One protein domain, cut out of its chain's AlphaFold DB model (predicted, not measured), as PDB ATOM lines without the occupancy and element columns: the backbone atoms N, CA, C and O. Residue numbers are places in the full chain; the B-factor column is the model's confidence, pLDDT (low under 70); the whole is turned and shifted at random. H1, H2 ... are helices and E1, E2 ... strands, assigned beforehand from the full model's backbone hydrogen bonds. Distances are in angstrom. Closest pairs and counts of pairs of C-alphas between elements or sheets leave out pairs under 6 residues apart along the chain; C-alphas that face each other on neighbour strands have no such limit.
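Overview. This is residues 795 to 881 of the 914 residues of the protein "RRM domain-containing protein" of Biomphalaria glabrata (UniProt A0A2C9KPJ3). A small slab of three strands, E3, E5 and E4, has two short helices, H1 and H2, over one face, while a two-stranded hairpin, E1 and E2, forms an arm apart from this body and makes much of the length. Its residues 798 to 803 stick out free. The printed part has 87 residues, with two named helices and five named strands in the order E1 E2 E3 H1 H2 E4 E5. The larger sheet is mixed, in the order E3 E5 E4; the class is mixed, helices and strands. By its radius of gyration of the C-alphas, 13.3 A, the whole is compact, spanning 38 by 26 by 21 A.

Arrangement. Look first at E1, residues 795 to 799, and E2, residues 802 to 807: they are an antiparallel hairpin with directions at 156 degrees, and N 797 and O 804 are 2.9 A apart, within hydrogen-bond range. Go on to E3, residues 818 to 823, which is apart from both. Beside it find E5, residues 875 to 880, parallel at 27 degrees, with N 821 and O 877 at 2.8 A. E5 is the inner strand; on its other side E4, residues 863 to 867, is antiparallel at 158 degrees, with N 864 and O 878 at 2.8 A, and the two form a hairpin. H1, residues 833 to 842, is on this sheet at a height of 9.4 A, over E5 and, only just, with 3 C-alphas, over E3; on the local plane it runs along the strands, at 21 degrees to E5. The closest C-alphas of H1 and E3 are those of Ser 835 and Val 823, 6.2 A apart. H2, residues 845 to 853, is on the same face at a height of 8.0 A, over E4 and slantwise to it, at 52 degrees on the local plane, which is fitted to only just enough C-alphas of the sheet, 6. The closest C-alphas of H2 and E4, Ile 846 and Thr 866, are 6.6 A apart. H1 and H2 are close but not clearly touching, Leu 839 to Ile 846 being their closest C-alphas at 6.9 A, and about perpendicular, only just, at 73 degrees. In H1 and H2 every O i to N i+4 pair is within hydrogen-bond range.

Along the chain. Find C-alpha 795 at (346.042, 229.651, 272.211), where E1 begins; it runs 12.9 A, and E2 runs 15.6 A. E3 runs 15.7 A. H1 begins at C-alpha 833, (348.746, 227.343, 296.132), and runs 14.2 A; H2 runs 12.3 A. E4 runs 13.6 A, and E5 runs 16.5 A to C-alpha 880 at (361.718, 223.554, 291.961).

Size, cuts and confidence. The two C-alphas farthest apart, those of Ser 795 and Arg 855, are 38.7 A apart. The printed part has no cut, and no link is long. The mean pLDDT of the printed part is 79.9; look for values under 70 at residues 795 to 810.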
ATOM      1  N   SER A 795     345.008 229.007 273.028       46.75
ATOM      2  CA  SER A 795     346.042 229.651 272.211       46.75
ATOM      3  C   SER A 795     347.141 228.630 271.939       46.75
ATOM      4  O   SER A 795     347.560 227.921 272.853       46.75
ATOM      5  N   LYS A 796     347.566 228.499 270.682       55.91
ATOM      6  CA  LYS A 796     348.589 227.535 270.264       55.91
ATOM      7  C   LYS A 796     349.837 228.273 269.809       55.91
ATOM      8  O   LYS A 796     349.743 229.201 269.013       55.91
ATOM      9  N   ILE A 797     350.996 227.829 270.277       51.81
ATOM     10  CA  ILE A 797     352.295 228.319 269.828       51.81
ATOM     11  C   ILE A 797     353.242 227.142 269.615       51.81
ATOM     12  O   ILE A 797     353.286 226.212 270.416       51.81
ATOM     13  N   ASN A 798     354.015 227.182 268.534       59.28
ATOM     14  CA  ASN A 798     355.055 226.193 268.276       59.28
ATOM     15  C   ASN A 798     356.386 226.699 268.832       59.28
ATOM     16  O   ASN A 798     356.868 227.760 268.438       59.28
ATOM     17  N   VAL A 799     356.995 225.929 269.731       49.84
ATOM     18  CA  VAL A 799     358.341 226.178 270.254       49.84
ATOM     19  C   VAL A 799     359.253 225.072 269.729       49.84
ATOM     20  O   VAL A 799     359.360 223.985 270.298       49.84
ATOM     21  N   GLY A 800     359.881 225.318 268.577       66.06
ATOM     22  CA  GLY A 800     360.650 224.301 267.857       66.06
ATOM     23  C   GLY A 800     359.752 223.170 267.342       66.06
ATOM     24  O   GLY A 800     358.823 223.421 266.583       66.06
ATOM     25  N   LYS A 801     360.025 221.923 267.757       57.12
ATOM     26  CA  LYS A 801     359.196 220.740 267.436       57.12
ATOM     27  C   LYS A 801     358.052 220.501 268.437       57.12
ATOM     28  O   LYS A 801     357.345 219.507 268.312       57.12
ATOM     29  N   LEU A 802     357.912 221.353 269.454       48.56
ATOM     30  CA  LEU A 802     356.908 221.204 270.507       48.56
ATOM     31  C   LEU A 802     355.713 222.118 270.231       48.56
ATOM     32  O   LEU A 802     355.879 223.330 270.095       48.56
ATOM     33  N   GLU A 803     354.515 221.539 270.194       59.97
ATOM     34  CA  GLU A 803     353.259 222.293 270.204       59.97
ATOM     35  C   GLU A 803     352.916 222.635 271.661       59.97
ATOM     36  O   GLU A 803     352.710 221.748 272.494       59.97
ATOM     37  N   VAL A 804     352.873 223.926 271.980       66.62
ATOM     38  CA  VAL A 804     352.475 224.433 273.294       66.62
ATOM     39  C   VAL A 804     351.067 224.997 273.179       66.62
ATOM     40  O   VAL A 804     350.791 225.868 272.355       66.62
ATOM     41  N   ILE A 805     350.171 224.496 274.023       62.16
ATOM     42  CA  ILE A 805     348.766 224.894 274.043       62.16
ATOM     43  C   ILE A 805     348.479 225.562 275.385       62.16
ATOM     44  O   ILE A 805     348.543 224.920 276.432       62.16
ATOM     45  N   LEU A 806     348.152 226.850 275.355       59.28
ATOM     46  CA  LEU A 806     347.656 227.579 276.513       59.28
ATOM     47  C   LEU A 806     346.158 227.308 276.655       59.28
ATOM     48  O   LEU A 806     345.387 227.647 275.755       59.28
ATOM     49  N   LYS A 807     345.772 226.708 277.783       60.47
ATOM     50  CA  LYS A 807     344.382 226.439 278.156       60.47
ATOM     51  C   LYS A 807     344.038 227.156 279.452       60.47
ATOM     52  O   LYS A 807     344.794 227.077 280.418       60.47
ATOM     53  N   GLU A 808     342.892 227.821 279.481       60.84
ATOM     54  CA  GLU A 808     342.323 228.360 280.716       60.84
ATOM     55  C   GLU A 808     341.398 227.317 281.355       60.84
ATOM     56  O   GLU A 808     340.453 226.861 280.716       60.84
ATOM     57  N   GLY A 809     341.674 226.918 282.601       65.06
ATOM     58  CA  GLY A 809     340.880 225.916 283.317       65.06
ATOM     59  C   GLY A 809     341.563 225.378 284.580       65.06
ATOM     60  O   GLY A 809     342.661 225.804 284.946       65.06
ATOM     61  N   GLU A 810     340.910 224.429 285.257       69.50
ATOM     62  CA  GLU A 810     341.482 223.713 286.404       69.50
ATOM     63  C   GLU A 810     342.333 222.523 285.949       69.50
ATOM     64  O   GLU A 810     341.817 221.530 285.438       69.50
ATOM     65  N   ILE A 811     343.643 222.575 286.210       72.94
ATOM     66  CA  ILE A 811     344.584 221.539 285.752       72.94
ATOM     67  C   ILE A 811     344.297 220.137 286.310       72.94
ATOM     68  O   ILE A 811     344.613 219.141 285.669       72.94
ATOM     69  N   THR A 812     343.691 220.033 287.495       74.00
ATOM     70  CA  THR A 812     343.381 218.738 288.123       74.00
ATOM     71  C   THR A 812     342.288 217.965 287.388       74.00
ATOM     72  O   THR A 812     342.143 216.771 287.627       74.00
ATOM     73  N   ASN A 813     341.538 218.627 286.502       74.06
ATOM     74  CA  ASN A 813     340.475 218.010 285.710       74.06
ATOM     75  C   ASN A 813     340.952 217.673 284.281       74.06
ATOM     76  O   ASN A 813     340.207 217.073 283.508       74.06
ATOM     77  N   GLU A 814     342.191 218.027 283.926       72.12
ATOM     78  CA  GLU A 814     342.720 217.870 282.574       72.12
ATOM     79  C   GLU A 814     343.109 216.412 282.272       72.12
ATOM     80  O   GLU A 814     343.827 215.762 283.035       72.12
ATOM     81  N   GLN A 815     342.695 215.898 281.108       74.75
ATOM     82  CA  GLN A 815     343.077 214.563 280.635       74.75
ATOM     83  C   GLN A 815     344.429 214.600 279.902       74.75
ATOM     84  O   GLN A 815     344.510 214.745 278.677       74.75
ATOM     85  N   THR A 816     345.507 214.466 280.676       76.81
ATOM     86  CA  THR A 816     346.897 214.432 280.198       76.81
ATOM     87  C   THR A 816     347.660 213.259 280.807       76.81
ATOM     88  O   THR A 816     347.322 212.783 281.886       76.81
ATOM     89  N   GLU A 817     348.720 212.800 280.148       78.75
ATOM     90  CA  GLU A 817     349.584 211.741 280.682       78.75
ATOM     91  C   GLU A 817     350.422 212.228 281.869       78.75
ATOM     92  O   GLU A 817     350.645 211.478 282.823       78.75
ATOM     93  N   VAL A 818     350.857 213.492 281.830       81.06
ATOM     94  CA  VAL A 818     351.726 214.097 282.842       81.06
ATOM     95  C   VAL A 818     351.219 215.480 283.236       81.06
ATOM     96  O   VAL A 818     350.936 216.317 282.377       81.06
ATOM     97  N   ILE A 819     351.153 215.730 284.544       83.19
ATOM     98  CA  ILE A 819     350.915 217.057 285.125       83.19
ATOM     99  C   ILE A 819     352.235 217.593 285.676       83.19
ATOM    100  O   ILE A 819     352.922 216.898 286.419       83.19
ATOM    101  N   VAL A 820     352.591 218.837 285.348       82.94
ATOM    102  CA  VAL A 820     353.812 219.485 285.852       82.94
ATOM    103  C   VAL A 820     353.427 220.658 286.734       82.94
ATOM    104  O   VAL A 820     352.815 221.597 286.245       82.94
ATOM    105  N   THR A 821     353.794 220.635 288.013       83.94
ATOM    106  CA  THR A 821     353.502 221.707 288.973       83.94
ATOM    107  C   THR A 821     354.767 222.228 289.640       83.94
ATOM    108  O   THR A 821     355.784 221.541 289.706       83.94
ATOM    109  N   THR A 822     354.716 223.463 290.132       82.50
ATOM    110  CA  THR A 822     355.838 224.080 290.844       82.50
ATOM    111  C   THR A 822     355.768 223.772 292.335       82.50
ATOM    112  O   THR A 822     354.687 223.678 292.922       82.50
ATOM    113  N   VAL A 823     356.934 223.607 292.957       83.69
ATOM    114  CA  VAL A 823     357.060 223.270 294.377       83.69
ATOM    115  C   VAL A 823     358.274 223.957 294.998       83.69
ATOM    116  O   VAL A 823     359.232 224.322 294.314       83.69
ATOM    117  N   ASP A 824     358.241 224.129 296.317       84.06
ATOM    118  CA  ASP A 824     359.425 224.505 297.082       84.06
ATOM    119  C   ASP A 824     360.462 223.365 297.123       84.06
ATOM    120  O   ASP A 824     360.123 222.186 297.015       84.06
ATOM    121  N   LYS A 825     361.731 223.718 297.359       86.31
ATOM    122  CA  LYS A 825     362.849 222.771 297.507       86.31
ATOM    123  C   LYS A 825     362.595 221.688 298.558       86.31
ATOM    124  O   LYS A 825     363.144 220.597 298.447       86.31
ATOM    125  N   SER A 826     361.763 221.963 299.571       86.62
ATOM    126  CA  SER A 826     361.431 220.977 300.600       86.62
ATOM    127  C   SER A 826     360.446 219.901 300.137       86.62
ATOM    128  O   SER A 826     360.154 219.009 300.926       86.62
ATOM    129  N   LEU A 827     359.884 220.005 298.924       88.81
ATOM    130  CA  LEU A 827     358.825 219.129 298.401       88.81
ATOM    131  C   LEU A 827     357.581 219.030 299.299       88.81
ATOM    132  O   LEU A 827     356.818 218.066 299.230       88.81
ATOM    133  N   ASP A 828     357.357 220.039 300.138       89.50
ATOM    134  CA  ASP A 828     356.157 220.136 300.958       89.50
ATOM    135  C   ASP A 828     355.047 220.761 300.116       89.50
ATOM    136  O   ASP A 828     355.020 221.974 299.880       89.50
ATOM    137  N   LEU A 829     354.125 219.922 299.648       89.38
ATOM    138  CA  LEU A 829     353.060 220.347 298.751       89.38
ATOM    139  C   LEU A 829     352.072 221.293 299.437       89.38
ATOM    140  O   LEU A 829     351.341 222.008 298.752       89.38
ATOM    141  N   THR A 830     352.096 221.395 300.770       85.38
ATOM    142  CA  THR A 830     351.275 222.360 301.505       85.38
ATOM    143  C   THR A 830     351.784 223.801 301.389       85.38
ATOM    144  O   THR A 830     351.026 224.720 301.706       85.38
ATOM    145  N   LYS A 831     353.022 224.023 300.912       78.50
ATOM    146  CA  LYS A 831     353.695 225.339 300.874       78.50
ATOM    147  C   LYS A 831     353.517 226.139 299.576       78.50
ATOM    148  O   LYS A 831     354.185 227.151 299.381       78.50
ATOM    149  N   GLY A 832     352.577 225.767 298.711       71.94
ATOM    150  CA  GLY A 832     352.251 226.509 297.491       71.94
ATOM    151  C   GLY A 832     350.778 226.365 297.128       71.94
ATOM    152  O   GLY A 832     350.180 225.324 297.382       71.94
ATOM    153  N   ARG A 833     350.169 227.403 296.532       74.88
ATOM    154  CA  ARG A 833     348.746 227.343 296.132       74.88
ATOM    155  C   ARG A 833     348.505 226.200 295.142       74.88
ATOM    156  O   ARG A 833     347.623 225.385 295.366       74.88
ATOM    157  N   MET A 834     349.346 226.098 294.112       73.94
ATOM    158  CA  MET A 834     349.195 225.082 293.068       73.94
ATOM    159  C   MET A 834     349.531 223.668 293.541       73.94
ATOM    160  O   MET A 834     348.792 222.731 293.253       73.94
ATOM    161  N   SER A 835     350.616 223.506 294.299       82.00
ATOM    162  CA  SER A 835     350.987 222.213 294.877       82.00
ATOM    163  C   SER A 835     349.943 221.713 295.881       82.00
ATOM    164  O   SER A 835     349.679 220.513 295.923       82.00
ATOM    165  N   ARG A 836     349.296 222.619 296.634       85.25
ATOM    166  CA  ARG A 836     348.234 222.271 297.587       85.25
ATOM    167  C   ARG A 836     346.978 221.790 296.870       85.25
ATOM    168  O   ARG A 836     346.472 220.734 297.225       85.25
ATOM    169  N   THR A 837     346.526 222.492 295.831       83.50
ATOM    170  CA  THR A 837     345.369 222.057 295.029       83.50
ATOM    171  C   THR A 837     345.611 220.690 294.380       83.50
ATOM    172  O   THR A 837     344.730 219.833 294.389       83.50
ATOM    173  N   VAL A 838     346.829 220.445 293.877       85.88
ATOM    174  CA  VAL A 838     347.214 219.124 293.356       85.88
ATOM    175  C   VAL A 838     347.207 218.068 294.465       85.88
ATOM    176  O   VAL A 838     346.672 216.989 294.242       85.88
ATOM    177  N   LEU A 839     347.726 218.357 295.664       90.62
ATOM    178  CA  LEU A 839     347.701 217.422 296.800       90.62
ATOM    179  C   LEU A 839     346.269 217.081 297.248       90.62
ATOM    180  O   LEU A 839     345.976 215.916 297.511       90.62
ATOM    181  N   GLU A 840     345.382 218.075 297.321       88.94
ATOM    182  CA  GLU A 840     343.979 217.899 297.718       88.94
ATOM    183  C   GLU A 840     343.234 216.957 296.766       88.94
ATOM    184  O   GLU A 840     342.473 216.099 297.215       88.94
ATOM    185  N   LYS A 841     343.485 217.076 295.456       89.00
ATOM    186  CA  LYS A 841     342.827 216.253 294.432       89.00
ATOM    187  C   LYS A 841     343.529 214.916 294.179       89.00
ATOM    188  O   LYS A 841     342.845 213.915 294.005       89.00
ATOM    189  N   ALA A 842     344.863 214.866 294.193       87.00
ATOM    190  CA  ALA A 842     345.641 213.641 293.975       87.00
ATOM    191  C   ALA A 842     345.699 212.728 295.213       87.00
ATOM    192  O   ALA A 842     345.921 211.524 295.078       87.00
ATOM    193  N   GLY A 843     345.473 213.280 296.409       91.38
ATOM    194  CA  GLY A 843     345.430 212.559 297.679       91.38
ATOM    195  C   GLY A 843     346.767 212.510 298.429       91.38
ATOM    196  O   GLY A 843     347.855 212.643 297.868       91.38
ATOM    197  N   ALA A 844     346.691 212.252 299.741       90.31
ATOM    198  CA  ALA A 844     347.830 212.317 300.669       90.31
ATOM    199  C   ALA A 844     348.984 211.339 300.355       90.31
ATOM    200  O   ALA A 844     350.116 211.550 300.797       90.31
ATOM    201  N   ARG A 845     348.722 210.288 299.565       91.31
ATOM    202  CA  ARG A 845     349.728 209.306 299.131       91.31
ATOM    203  C   ARG A 845     350.871 209.950 298.337       91.31
ATOM    204  O   ARG A 845     352.001 209.485 298.435       91.31
ATOM    205  N   ILE A 846     350.600 211.039 297.613       94.00
ATOM    206  CA  ILE A 846     351.620 211.754 296.833       94.00
ATOM    207  C   ILE A 846     352.678 212.380 297.744       94.00
ATOM    208  O   ILE A 846     353.874 212.206 297.512       94.00
ATOM    209  N   GLN A 847     352.262 213.027 298.838       94.25
ATOM    210  CA  GLN A 847     353.201 213.592 299.812       94.25
ATOM    211  C   GLN A 847     354.030 212.496 300.500       94.25
ATOM    212  O   GLN A 847     355.220 212.680 300.743       94.25
ATOM    213  N   GLN A 848     353.427 211.336 300.783       91.12
ATOM    214  CA  GLN A 848     354.141 210.191 301.362       91.12
ATOM    215  C   GLN A 848     355.208 209.640 300.406       91.12
ATOM    216  O   GLN A 848     356.315 209.316 300.840       91.12
ATOM    217  N   GLU A 849     354.905 209.563 299.108       93.75
ATOM    218  CA  GLU A 849     355.860 209.125 298.089       93.75
ATOM    219  C   GLU A 849     357.030 210.107 297.949       93.75
ATOM    220  O   GLU A 849     358.183 209.668 297.936       93.75
ATOM    221  N   LEU A 850     356.752 211.416 297.924       93.88
ATOM    222  CA  LEU A 850     357.792 212.450 297.887       93.88
ATOM    223  C   LEU A 850     358.709 212.362 299.110       93.88
ATOM    224  O   LEU A 850     359.927 212.310 298.956       93.88
ATOM    225  N   ASN A 851     358.135 212.242 300.309       91.81
ATOM    226  CA  ASN A 851     358.902 212.120 301.549       91.81
ATOM    227  C   ASN A 851     359.762 210.844 301.581       91.81
ATOM    228  O   ASN A 851     360.829 210.833 302.189       91.81
ATOM    229  N   SER A 852     359.308 209.762 300.940       91.06
ATOM    230  CA  SER A 852     360.043 208.495 300.886       91.06
ATOM    231  C   SER A 852     361.187 208.522 299.868       91.06
ATOM    232  O   SER A 852     362.306 208.125 300.206       91.06
ATOM    233  N   LYS A 853     360.921 209.007 298.645       91.12
ATOM    234  CA  LYS A 853     361.882 209.027 297.526       91.12
ATOM    235  C   LYS A 853     362.886 210.179 297.606       91.12
ATOM    236  O   LYS A 853     364.033 209.997 297.217       91.12
ATOM    237  N   TYR A 854     362.482 211.329 298.142       91.19
ATOM    238  CA  TYR A 854     363.268 212.565 298.158       91.19
ATOM    239  C   TYR A 854     363.392 213.109 299.588       91.19
ATOM    240  O   TYR A 854     363.011 214.240 299.885       91.19
ATOM    241  N   ARG A 855     363.933 212.291 300.503       83.25
ATOM    242  CA  ARG A 855     364.017 212.596 301.951       83.25
ATOM    243  C   ARG A 855     364.692 213.929 302.291       83.25
ATOM    244  O   ARG A 855     364.396 214.502 303.333       83.25
ATOM    245  N   ASN A 856     365.577 214.410 301.421       85.88
ATOM    246  CA  ASN A 856     366.337 215.646 301.612       85.88
ATOM    247  C   ASN A 856     365.830 216.812 300.736       85.88
ATOM    248  O   ASN A 856     366.506 217.835 300.649       85.88
ATOM    249  N   GLY A 857     364.664 216.674 300.092       87.81
ATOM    250  CA  GLY A 857     364.167 217.639 299.108       87.81
ATOM    251  C   GLY A 857     364.884 217.547 297.754       87.81
ATOM    252  O   GLY A 857     365.526 216.537 297.459       87.81
ATOM    253  N   ILE A 858     364.757 218.598 296.938       85.94
ATOM    254  CA  ILE A 858     365.411 218.753 295.621       85.94
ATOM    255  C   ILE A 858     366.088 220.123 295.499       85.94
ATOM    256  O   ILE A 858     365.716 221.070 296.199       85.94
ATOM    257  N   LEU A 859     367.084 220.245 294.619       82.69
ATOM    258  CA  LEU A 859     367.753 221.521 294.363       82.69
ATOM    259  C   LEU A 859     366.927 222.414 293.415       82.69
ATOM    260  O   LEU A 859     366.080 221.928 292.663       82.69
ATOM    261  N   PRO A 860     367.158 223.743 293.415       77.88
ATOM    262  CA  PRO A 860     366.551 224.622 292.424       77.88
ATOM    263  C   PRO A 860     366.912 224.197 290.997       77.88
ATOM    264  O   PRO A 860     368.063 223.885 290.711       77.88
ATOM    265  N   MET A 861     365.927 224.256 290.104       71.88
ATOM    266  CA  MET A 861     365.941 223.755 288.724       71.88
ATOM    267  C   MET A 861     365.920 222.229 288.555       71.88
ATOM    268  O   MET A 861     365.953 221.754 287.421       71.88
ATOM    269  N   GLU A 862     365.782 221.459 289.635       80.94
ATOM    270  CA  GLU A 862     365.487 220.024 289.564       80.94
ATOM    271  C   GLU A 862     363.977 219.744 289.633       80.94
ATOM    272  O   GLU A 862     363.159 220.627 289.923       80.94
ATOM    273  N   TYR A 863     363.600 218.489 289.374       86.81
ATOM    274  CA  TYR A 863     362.227 218.016 289.501       86.81
ATOM    275  C   TYR A 863     362.139 216.682 290.250       86.81
ATOM    276  O   TYR A 863     363.039 215.848 290.184       86.81
ATOM    277  N   ALA A 864     361.016 216.466 290.931       85.56
ATOM    278  CA  ALA A 864     360.645 215.207 291.560       85.56
ATOM    279  C   ALA A 864     359.435 214.593 290.844       85.56
ATOM    280  O   ALA A 864     358.474 215.291 290.535       85.56
ATOM    281  N   GLN A 865     359.462 213.286 290.595       90.44
ATOM    282  CA  GLN A 865     358.368 212.553 289.947       90.44
ATOM    283  C   GLN A 865     357.630 211.626 290.921       90.44
ATOM    284  O   GLN A 865     358.272 210.897 291.687       90.44
ATOM    285  N   THR A 866     356.298 211.593 290.820       91.81
ATOM    286  CA  THR A 866     355.407 210.633 291.503       91.81
ATOM    287  C   THR A 866     354.420 209.975 290.537       91.81
ATOM    288  O   THR A 866     354.354 210.312 289.349       91.81
ATOM    289  N   VAL A 867     353.613 209.040 291.045       89.12
ATOM    290  CA  VAL A 867     352.384 208.598 290.359       89.12
ATOM    291  C   VAL A 867     351.299 209.690 290.388       89.12
ATOM    292  O   VAL A 867     351.405 210.645 291.159       89.12
ATOM    293  N   GLY A 868     350.253 209.547 289.565       85.50
ATOM    294  CA  GLY A 868     349.107 210.472 289.486       85.50
ATOM    295  C   GLY A 868     348.183 210.526 290.709       85.50
ATOM    296  O   GLY A 868     347.421 211.477 290.876       85.50
ATOM    297  N   GLY A 869     348.248 209.522 291.586       89.44
ATOM    298  CA  GLY A 869     347.354 209.421 292.740       89.44
ATOM    299  C   GLY A 869     345.908 209.208 292.292       89.44
ATOM    300  O   GLY A 869     345.638 208.288 291.525       89.44
ATOM    301  N   ASN A 870     345.002 210.057 292.772       87.75
ATOM    302  CA  ASN A 870     343.590 210.072 292.377       87.75
ATOM    303  C   ASN A 870     343.308 210.925 291.121       87.75
ATOM    304  O   ASN A 870     342.151 211.038 290.720       87.75
ATOM    305  N   LEU A 871     344.324 211.556 290.519       85.31
ATOM    306  CA  LEU A 871     344.167 212.275 289.252       85.31
ATOM    307  C   LEU A 871     344.167 211.299 288.071       85.31
ATOM    308  O   LEU A 871     344.696 210.194 288.153       85.31
ATOM    309  N   THR A 872     343.608 211.733 286.944       78.69
ATOM    310  CA  THR A 872     343.521 210.950 285.698       78.69
ATOM    311  C   THR A 872     344.861 210.799 284.969       78.69
ATOM    312  O   THR A 872     344.965 209.985 284.052       78.69
ATOM    313  N   CYS A 873     345.891 211.559 285.355       80.56
ATOM    314  CA  CYS A 873     347.225 211.482 284.767       80.56
ATOM    315  C   CYS A 873     348.038 210.286 285.279       80.56
ATOM    316  O   CYS A 873     347.860 209.832 286.407       80.56
ATOM    317  N   SER A 874     349.006 209.825 284.485       82.81
ATOM    318  CA  SER A 874     349.897 208.726 284.884       82.81
ATOM    319  C   SER A 874     350.961 209.183 285.886       82.81
ATOM    320  O   SER A 874     351.235 208.490 286.872       82.81
ATOM    321  N   HIS A 875     351.536 210.370 285.672       85.88
ATOM    322  CA  HIS A 875     352.613 210.912 286.501       85.88
ATOM    323  C   HIS A 875     352.429 212.395 286.824       85.88
ATOM    324  O   HIS A 875     351.856 213.153 286.042       85.88
ATOM    325  N   ILE A 876     352.988 212.813 287.962       88.56
ATOM    326  CA  ILE A 876     353.089 214.226 288.345       88.56
ATOM    327  C   ILE A 876     354.568 214.579 288.501       88.56
ATOM    328  O   ILE A 876     355.309 213.867 289.184       88.56
ATOM    329  N   LEU A 877     354.993 215.670 287.864       87.81
ATOM    330  CA  LEU A 877     356.325 216.252 287.998       87.81
ATOM    331  C   LEU A 877     356.246 217.523 288.843       87.81
ATOM    332  O   LEU A 877     355.516 218.456 288.519       87.81
ATOM    333  N   PHE A 878     357.026 217.570 289.913       87.19
ATOM    334  CA  PHE A 878     357.138 218.700 290.823       87.19
ATOM    335  C   PHE A 878     358.470 219.407 290.593       87.19
ATOM    336  O   PHE A 878     359.516 218.860 290.930       87.19
ATOM    337  N   VAL A 879     358.446 220.605 290.015       85.69
ATOM    338  CA  VAL A 879     359.650 221.349 289.614       85.69
ATOM    339  C   VAL A 879     359.978 222.429 290.643       85.69
ATOM    340  O   VAL A 879     359.117 223.244 290.984       85.69
ATOM    341  N   CYS A 880     361.227 222.472 291.111       82.06
ATOM    342  CA  CYS A 880     361.718 223.554 291.961       82.06
ATOM    343  C   CYS A 880     362.305 224.674 291.093       82.06
ATOM    344  O   CYS A 880     363.203 224.433 290.292       82.06
ATOM    345  N   LEU A 881     361.824 225.911 291.229       77.81
ATOM    346  CA  LEU A 881     362.321 227.052 290.446       77.81
ATOM    347  C   LEU A 881     363.446 227.808 291.179       77.81
ATOM    348  O   LEU A 881     363.477 227.860 292.409       77.81
TER     349      LEU A 881